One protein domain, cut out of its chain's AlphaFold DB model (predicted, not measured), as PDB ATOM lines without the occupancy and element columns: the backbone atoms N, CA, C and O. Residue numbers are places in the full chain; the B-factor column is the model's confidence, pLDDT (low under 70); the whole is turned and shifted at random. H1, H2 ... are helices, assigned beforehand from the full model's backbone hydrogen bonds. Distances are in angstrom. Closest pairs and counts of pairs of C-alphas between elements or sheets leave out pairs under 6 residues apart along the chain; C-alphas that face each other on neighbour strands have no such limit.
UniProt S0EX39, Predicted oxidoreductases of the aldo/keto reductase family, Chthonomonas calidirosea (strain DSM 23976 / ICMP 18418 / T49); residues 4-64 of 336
ATOM      1  N   PRO A   4     -25.177 -14.498   4.391       69.69
ATOM      2  CA  PRO A   4     -24.658 -15.726   5.010       69.69
ATOM      3  C   PRO A   4     -23.496 -15.491   5.986       69.69
ATOM      4  O   PRO A   4     -23.399 -16.159   7.021       69.69
ATOM      5  N   GLU A   5     -22.621 -14.525   5.687       87.12
ATOM      6  CA  GLU A   5     -21.468 -14.186   6.532       87.12
ATOM      7  C   GLU A   5     -21.902 -13.530   7.846       87.12
ATOM      8  O   GLU A   5     -21.345 -13.828   8.902       87.12
ATOM      9  N   LEU A   6     -22.946 -12.689   7.807       92.00
ATOM     10  CA  LEU A   6     -23.475 -12.028   8.995       92.00
ATOM     11  C   LEU A   6     -24.001 -13.046  10.008       92.00
ATOM     12  O   LEU A   6     -23.610 -13.001  11.173       92.00
ATOM     13  N   LEU A   7     -24.875 -13.960   9.582       93.44
ATOM     14  CA  LEU A   7     -25.438 -14.966  10.486       93.44
ATOM     15  C   LEU A   7     -24.358 -15.900  11.030       93.44
ATOM     16  O   LEU A   7     -24.377 -16.214  12.216       93.44
ATOM     17  N   SER A   8     -23.394 -16.298  10.197       93.75
ATOM     18  CA  SER A   8     -22.269 -17.136  10.628       93.75
ATOM     19  C   SER A   8     -21.428 -16.442  11.704       93.75
ATOM     20  O   SER A   8     -21.163 -17.026  12.753       93.75
ATOM     21  N   HIS A   9     -21.110 -15.159  11.514       95.25
ATOM     22  CA  HIS A   9     -20.409 -14.351  12.516       95.25
ATOM     23  C   HIS A   9     -21.201 -14.195  13.821       95.25
ATOM     24  O   HIS A   9     -20.653 -14.291  14.919       95.25
ATOM     25  N   LEU A  10     -22.512 -13.957  13.720       96.38
ATOM     26  CA  LEU A  10     -23.377 -13.811  14.891       96.38
ATOM     27  C   LEU A  10     -23.548 -15.127  15.659       96.38
ATOM     28  O   LEU A  10     -23.622 -15.088  16.887       96.38
ATOM     29  N   ARG A  11     -23.558 -16.278  14.973       96.00
ATOM     30  CA  ARG A  11     -23.549 -17.604  15.611       96.00
ATOM     31  C   ARG A  11     -22.319 -17.777  16.488       96.00
ATOM     32  O   ARG A  11     -22.486 -18.052  17.672       96.00
ATOM     33  N   GLU A  12     -21.119 -17.542  15.955       95.88
ATOM     34  CA  GLU A  12     -19.878 -17.666  16.735       95.88
ATOM     35  C   GLU A  12     -19.866 -16.724  17.941       95.88
ATOM     36  O   GLU A  12     -19.694 -17.173  19.073       95.88
ATOM     37  N   LYS A  13     -20.203 -15.445  17.744       95.88
ATOM     38  CA  LYS A  13     -20.318 -14.485  18.854       95.88
ATOM     39  C   LYS A  13     -21.299 -14.919  19.941       95.88
ATOM     40  O   LYS A  13     -21.035 -14.707  21.122       95.88
ATOM     41  N   SER A  14     -22.435 -15.499  19.551       96.25
ATOM     42  CA  SER A  14     -23.472 -15.917  20.500       96.25
ATOM     43  C   SER A  14     -23.033 -17.068  21.413       96.25
ATOM     44  O   SER A  14     -23.625 -17.253  22.477       96.25
ATOM     45  N   LYS A  15     -21.989 -17.820  21.032       95.44
ATOM     46  CA  LYS A  15     -21.378 -18.852  21.884       95.44
ATOM     47  C   LYS A  15     -20.562 -18.245  23.026       95.44
ATOM     48  O   LYS A  15     -20.488 -18.841  24.094       95.44
ATOM     49  N   GLU A  16     -19.974 -17.070  22.809       95.50
ATOM     50  CA  GLU A  16     -19.124 -16.383  23.789       95.50
ATOM     51  C   GLU A  16     -19.929 -15.464  24.716       95.50
ATOM     52  O   GLU A  16     -19.647 -15.374  25.911       95.50
ATOM     53  N   ARG A  17     -20.936 -14.763  24.177       95.44
ATOM     54  CA  ARG A  17     -21.797 -13.852  24.943       95.44
ATOM     55  C   ARG A  17     -23.181 -13.689  24.312       95.44
ATOM     56  O   ARG A  17     -23.321 -13.824  23.098       95.44
ATOM     57  N   PRO A  18     -24.197 -13.265  25.084       96.19
ATOM     58  CA  PRO A  18     -25.463 -12.830  24.511       96.19
ATOM     59  C   PRO A  18     -25.274 -11.748  23.436       96.19
ATOM     60  O   PRO A  18     -24.446 -10.836  23.574       96.19
ATOM     61  N   LEU A  19     -26.072 -11.828  22.368       97.62
ATOM     62  CA  LEU A  19     -26.093 -10.796  21.334       97.62
ATOM     63  C   LEU A  19     -26.574  -9.463  21.914       97.62
ATOM     64  O   LEU A  19     -27.536  -9.417  22.683       97.62
ATOM     65  N   THR A  20     -25.950  -8.363  21.495       97.81
ATOM     66  CA  THR A  20     -26.476  -7.020  21.777       97.81
ATOM     67  C   THR A  20     -27.814  -6.807  21.064       97.81
ATOM     68  O   THR A  20     -28.107  -7.470  20.067       97.81
ATOM     69  N   ARG A  21     -28.610  -5.820  21.506       97.50
ATOM     70  CA  ARG A  21     -29.868  -5.428  20.836       97.50
ATOM     71  C   ARG A  21     -29.667  -5.221  19.330       97.50
ATOM     72  O   ARG A  21     -30.420  -5.756  18.528       97.50
ATOM     73  N   ARG A  22     -28.620  -4.486  18.937       97.44
ATOM     74  CA  ARG A  22     -28.304  -4.203  17.526       97.44
ATOM     75  C   ARG A  22     -27.956  -5.475  16.748       97.44
ATOM     76  O   ARG A  22     -28.417  -5.633  15.625       97.44
ATOM     77  N   GLU A  23     -27.141  -6.357  17.322       97.50
ATOM     78  CA  GLU A  23     -26.768  -7.633  16.694       97.50
ATOM     79  C   GLU A  23     -27.991  -8.539  16.507       97.50
ATOM     80  O   GLU A  23     -28.206  -9.052  15.411       97.50
ATOM     81  N   PHE A  24     -28.830  -8.663  17.539       98.00
ATOM     82  CA  PHE A  24     -30.066  -9.435  17.468       98.00
ATOM     83  C   PHE A  24     -31.034  -8.879  16.423       98.00
ATOM     84  O   PHE A  24     -31.511  -9.637  15.587       98.00
ATOM     85  N   MET A  25     -31.277  -7.565  16.406       97.81
ATOM     86  CA  MET A  25     -32.184  -6.970  15.419       97.81
ATOM     87  C   MET A  25     -31.692  -7.181  13.986       97.81
ATOM     88  O   MET A  25     -32.507  -7.444  13.112       97.81
ATOM     89  N   ARG A  26     -30.374  -7.150  13.740       97.00
ATOM     90  CA  ARG A  26     -29.822  -7.502  12.423       97.00
ATOM     91  C   ARG A  26     -30.114  -8.956  12.054       97.00
ATOM     92  O   ARG A  26     -30.559  -9.200  10.940       97.00
ATOM     93  N   ALA A  27     -29.900  -9.901  12.974       96.94
ATOM     94  CA  ALA A  27     -30.230 -11.309  12.740       96.94
ATOM     95  C   ALA A  27     -31.733 -11.514  12.499       96.94
ATOM     96  O   ALA A  27     -32.118 -12.261  11.605       96.94
ATOM     97  N   LEU A  28     -32.583 -10.829  13.267       97.25
ATOM     98  CA  LEU A  28     -34.031 -10.933  13.142       97.25
ATOM     99  C   LEU A  28     -34.530 -10.340  11.819       97.25
ATOM    100  O   LEU A  28     -35.343 -10.975  11.163       97.25
ATOM    101  N   THR A  29     -34.011  -9.186  11.380       96.94
ATOM    102  CA  THR A  29     -34.341  -8.607  10.064       96.94
ATOM    103  C   THR A  29     -34.062  -9.605   8.943       96.94
ATOM    104  O   THR A  29     -34.932  -9.854   8.109       96.94
ATOM    105  N   VAL A  30     -32.883 -10.226   8.964       95.88
ATOM    106  CA  VAL A  30     -32.500 -11.275   8.013       95.88
ATOM    107  C   VAL A  30     -33.464 -12.458   8.073       95.88
ATOM    108  O   VAL A  30     -34.006 -12.881   7.055       95.88
ATOM    109  N   ALA A  31     -33.740 -12.955   9.279       95.50
ATOM    110  CA  ALA A  31     -34.643 -14.078   9.488       95.50
ATOM    111  C   ALA A  31     -36.065 -13.790   8.983       95.50
ATOM    112  O   ALA A  31     -36.675 -14.644   8.347       95.50
ATOM    113  N   THR A  32     -36.581 -12.578   9.197       95.69
ATOM    114  CA  THR A  32     -37.896 -12.170   8.682       95.69
ATOM    115  C   THR A  32     -37.914 -12.023   7.161       95.69
ATOM    116  O   THR A  32     -38.924 -12.345   6.537       95.69
ATOM    117  N   ALA A  33     -36.801 -11.607   6.547       94.75
ATOM    118  CA  ALA A  33     -36.676 -11.506   5.094       94.75
ATOM    119  C   ALA A  33     -36.656 -12.881   4.401       94.75
ATOM    120  O   ALA A  33     -37.067 -12.980   3.247       94.75
ATOM    121  N   ALA A  34     -36.250 -13.948   5.106       92.38
ATOM    122  CA  ALA A  34     -36.345 -15.325   4.609       92.38
ATOM    123  C   ALA A  34     -37.803 -15.809   4.444       92.38
ATOM    124  O   ALA A  34     -38.062 -16.766   3.713       92.38
ATOM    125  N   GLY A  35     -38.760 -15.137   5.090       92.56
ATOM    126  CA  GLY A  35     -40.191 -15.386   4.949       92.56
ATOM    127  C   GLY A  35     -40.811 -16.248   6.059       92.56
ATOM    128  O   GLY A  35     -40.111 -16.837   6.889       92.56
ATOM    129  N   PRO A  36     -42.155 -16.331   6.089       93.81
ATOM    130  CA  PRO A  36     -42.899 -17.025   7.138       93.81
ATOM    131  C   PRO A  36     -42.543 -18.504   7.136       93.81
ATOM    132  O   PRO A  36     -42.711 -19.141   6.104       93.81
ATOM    133  N   GLY A  37     -42.099 -19.068   8.258       93.06
ATOM    134  CA  GLY A  37     -41.809 -20.498   8.390       93.06
ATOM    135  C   GLY A  37     -40.330 -20.850   8.221       93.06
ATOM    136  O   GLY A  37     -40.032 -22.028   8.015       93.06
ATOM    137  N   LEU A  38     -39.446 -19.847   8.195       94.19
ATOM    138  CA  LEU A  38     -37.985 -19.959   8.080       94.19
ATOM    139  C   LEU A  38     -37.236 -19.099   9.118       94.19
ATOM    140  O   LEU A  38     -36.005 -19.120   9.128       94.19
ATOM    141  N   ILE A  39     -37.923 -18.370  10.002       96.06
ATOM    142  CA  ILE A  39     -37.304 -17.400  10.922       96.06
ATOM    143  C   ILE A  39     -36.369 -18.124  11.904       96.06
ATOM    144  O   ILE A  39     -35.175 -17.839  11.975       96.06
ATOM    145  N   SER A  40     -36.879 -19.127  12.608       93.62
ATOM    146  CA  SER A  40     -36.146 -19.974  13.555       93.62
ATOM    147  C   SER A  40     -35.080 -20.810  12.866       93.62
ATOM    148  O   SER A  40     -34.011 -21.008  13.434       93.62
ATOM    149  N   ALA A  41     -35.341 -21.287  11.644       91.50
ATOM    150  CA  ALA A  41     -34.338 -22.003  10.859       91.50
ATOM    151  C   ALA A  41     -33.153 -21.083  10.519       91.50
ATOM    152  O   ALA A  41     -31.997 -21.477  10.657       91.50
ATOM    153  N   THR A  42     -33.434 -19.827  10.167       93.12
ATOM    154  CA  THR A  42     -32.416 -18.807   9.884       93.12
ATOM    155  C   THR A  42     -31.615 -18.450  11.139       93.12
ATOM    156  O   THR A  42     -30.386 -18.379  11.098       93.12
ATOM    157  N   LEU A  43     -32.297 -18.317  12.282       94.81
ATOM    158  CA  LEU A  43     -31.681 -18.070  13.591       94.81
ATOM    159  C   LEU A  43     -31.042 -19.320  14.221       94.81
ATOM    160  O   LEU A  43     -30.448 -19.221  15.295       94.81
ATOM    161  N   SER A  44     -31.138 -20.488  13.581       92.38
ATOM    162  CA  SER A  44     -30.603 -21.737  14.123       92.38
ATOM    163  C   SER A  44     -29.107 -21.614  14.413       92.38
ATOM    164  O   SER A  44     -28.357 -21.007  13.643       92.38
ATOM    165  N   GLY A  45     -28.674 -22.154  15.552       92.12
ATOM    166  CA  GLY A  45     -27.299 -22.051  16.043       92.12
ATOM    167  C   GLY A  45     -26.930 -20.711  16.693       92.12
ATOM    168  O   GLY A  45     -25.802 -20.578  17.160       92.12
ATOM    169  N   ILE A  46     -27.839 -19.726  16.742       95.06
ATOM    170  CA  ILE A  46     -27.649 -18.494  17.517       95.06
ATOM    171  C   ILE A  46     -28.240 -18.687  18.918       95.06
ATOM    172  O   ILE A  46     -29.439 -18.925  19.073       95.06
ATOM    173  N   SER A  47     -27.416 -18.533  19.953       95.25
ATOM    174  CA  SER A  47     -27.867 -18.559  21.347       95.25
ATOM    175  C   SER A  47     -28.631 -17.278  21.691       95.25
ATOM    176  O   SER A  47     -28.045 -16.206  21.852       95.25
ATOM    177  N   LEU A  48     -29.955 -17.389  21.811       95.56
ATOM    178  CA  LEU A  48     -30.844 -16.275  22.147       95.56
ATOM    179  C   LEU A  48     -31.170 -16.244  23.642       95.56
ATOM    180  O   LEU A  48     -31.462 -17.278  24.252       95.56
ATOM    181  N   THR A  49     -31.215 -15.045  24.223       96.00
ATOM    182  CA  THR A  49     -31.779 -14.834  25.564       96.00
ATOM    183  C   THR A  49     -33.291 -15.084  25.571       96.00
ATOM    184  O   THR A  49     -33.937 -15.159  24.524       96.00
ATOM    185  N   ARG A  50     -33.899 -15.164  26.761       94.19
ATOM    186  CA  ARG A  50     -35.358 -15.313  26.898       94.19
ATOM    187  C   ARG A  50     -36.139 -14.188  26.209       94.19
ATOM    188  O   ARG A  50     -37.115 -14.470  25.523       94.19
ATOM    189  N   SER A  51     -35.707 -12.932  26.357       95.69
ATOM    190  CA  SER A  51     -36.363 -11.794  25.697       95.69
ATOM    191  C   SER A  51     -36.227 -11.858  24.176       95.69
ATOM    192  O   SER A  51     -37.202 -11.647  23.467       95.69
ATOM    193  N   GLN A  52     -35.055 -12.242  23.669       96.75
ATOM    194  CA  GLN A  52     -34.825 -12.404  22.232       96.75
ATOM    195  C   GLN A  52     -35.651 -13.552  21.635       96.75
ATOM    196  O   GLN A  52     -36.168 -13.419  20.528       96.75
ATOM    197  N   ARG A  53     -35.830 -14.665  22.363       96.31
ATOM    198  CA  ARG A  53     -36.742 -15.745  21.946       96.31
ATOM    199  C   ARG A  53     -38.197 -15.289  21.907       96.31
ATOM    200  O   ARG A  53     -38.905 -15.670  20.982       96.31
ATOM    201  N   ALA A  54     -38.629 -14.474  22.870       95.94
ATOM    202  CA  ALA A  54     -39.974 -13.902  22.866       95.94
ATOM    203  C   ALA A  54     -40.196 -12.993  21.643       95.94
ATOM    204  O   ALA A  54     -41.168 -13.186  20.923       95.94
ATOM    205  N   GLU A  55     -39.251 -12.097  21.332       97.38
ATOM    206  CA  GLU A  55     -39.322 -11.247  20.130       97.38
ATOM    207  C   GLU A  55     -39.286 -12.068  18.825       97.38
ATOM    208  O   GLU A  55     -40.011 -11.773  17.875       97.38
ATOM    209  N   ALA A  56     -38.487 -13.139  18.767       97.56
ATOM    210  CA  ALA A  56     -38.490 -14.055  17.625       97.56
ATOM    211  C   ALA A  56     -39.839 -14.784  17.479       97.56
ATOM    212  O   ALA A  56     -40.339 -14.940  16.365       97.56
ATOM    213  N   ALA A  57     -40.458 -15.192  18.591       97.44
ATOM    214  CA  ALA A  57     -41.786 -15.796  18.592       97.44
ATOM    215  C   ALA A  57     -42.866 -14.808  18.123       97.44
ATOM    216  O   ALA A  57     -43.730 -15.191  17.338       97.44
ATOM    217  N   GLU A  58     -42.798 -13.540  18.531       98.00
ATOM    218  CA  GLU A  58     -43.686 -12.481  18.035       98.00
ATOM    219  C   GLU A  58     -43.551 -12.283  16.521       98.00
ATOM    220  O   GLU A  58     -44.561 -12.197  15.820       98.00
ATOM    221  N   ALA A  59     -42.323 -12.293  15.992       98.06
ATOM    222  CA  ALA A  59     -42.083 -12.212  14.552       98.06
ATOM    223  C   ALA A  59     -42.686 -13.409  13.792       98.06
ATOM    224  O   ALA A  59     -43.296 -13.224  12.739       98.06
ATOM    225  N   ILE A  60     -42.582 -14.625  14.342       98.19
ATOM    226  CA  ILE A  60     -43.209 -15.831  13.773       98.19
ATOM    227  C   ILE A  60     -44.732 -15.709  13.774       98.19
ATOM    228  O   ILE A  60     -45.370 -15.969  12.755       98.19
ATOM    229  N   VAL A  61     -45.321 -15.273  14.891       98.19
ATOM    230  CA  VAL A  61     -46.769 -15.055  15.003       98.19
ATOM    231  C   VAL A  61     -47.249 -14.032  13.974       98.19
ATOM    232  O   VAL A  61     -48.239 -14.276  13.284       98.19
ATOM    233  N   ALA A  62     -46.536 -12.913  13.835       97.94
ATOM    234  CA  ALA A  62     -46.853 -11.884  12.852       97.94
ATOM    235  C   ALA A  62     -46.769 -12.421  11.415       97.94
ATOM    236  O   ALA A  62     -47.648 -12.142  10.602       97.94
ATOM    237  N   ALA A  63     -45.752 -13.232  11.116       97.44
ATOM    238  CA  ALA A  63     -45.558 -13.825   9.798       97.44
ATOM    239  C   ALA A  63     -46.624 -14.885   9.454       97.44
ATOM    240  O   ALA A  63     -46.988 -15.048   8.291       97.44
ATOM    241  N   PHE A  64     -47.135 -15.608  10.454       97.50
ATOM    242  CA  PHE A  64     -48.139 -16.659  10.268       97.50
ATOM    243  C   PHE A  64     -49.570 -16.133  10.237       97.50
ATOM    244  O   PHE A  64     -50.422 -16.775   9.631       97.50
TER     245      PHE A  64
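This is residues 4 to 64 of the 336 residues of the protein "Predicted oxidoreductases of the aldo/keto reductase family" of Chthonomonas calidirosea (strain DSM 23976 / ICMP 18418 / T49) (UniProt S0EX39). Three longer helices make a small, compact body, with H2 in the middle: H1 and H2 form a splayed helical hairpin, and H4 packs beside H2 on its other side, running the same way. The short helix H3 packs on H2 and H4. The 61 printed residues have four named helices, in the order H1, H2, H3, H4, and no named strand; the class is all helix. The radius of gyration of the C-alphas is 10.5 A, and the C-alphas span 32 by 24 by 17 A.

Start with H1, residues 4 to 16, and look at its residues 6 to 10, which alone touch H2, residues 21 to 33, there with residues 23 to 27 alone. The closest C-alphas of this hairpin are those of Leu 7 and Ala 27, 6.4 A apart; the helices run opposite ways at a steep tilt of 41 degrees. H2 is the hub and touches three helices. Its residues 28 to 32 alone touch H3, residues 39 to 42, closest at C-alphas Ala 31 and Ile 39, 4.5 A. H1 and H3 are close but not clearly touching, with the C-alphas of Leu 7 and Thr 42 closest at 8.0 A. Go on to H4, residues 50 to 64: it touches H2, closest at C-alphas Leu 28 and Ala 56, 7.1 A, the same way at a shallow tilt of 22 degrees. H4 touches H3 with residues 56 to 60 alone, closest at C-alphas Ile 39 and Ile 60, 6.7 A. H1 and H4 are apart. In H2 and H4 every O i to N i+4 pair is within hydrogen-bond range, in H1 8 of 9; H3 is too short for such a pair.

Find C-alpha 4 at (-24.658, -15.726, 5.010); from there H1 runs 19.6 A to C-alpha 16. H2 begins at C-alpha 21 at (-29.868, -5.428, 20.836) and is 18.2 A long; H3 is 5.2 A long. H4, the longest, runs 21.0 A to C-alpha 64 at (-48.139, -16.659, 10.268).

The C-alphas farthest apart are those of Glu 16 and Phe 64, 32.0 A. The printed part has no cut; the links H1 to H2 and H2 to H3 are tight, and H3 to H4 is short. Look at residue 4 for the one pLDDT under 70; the mean of the printed part is 95.2.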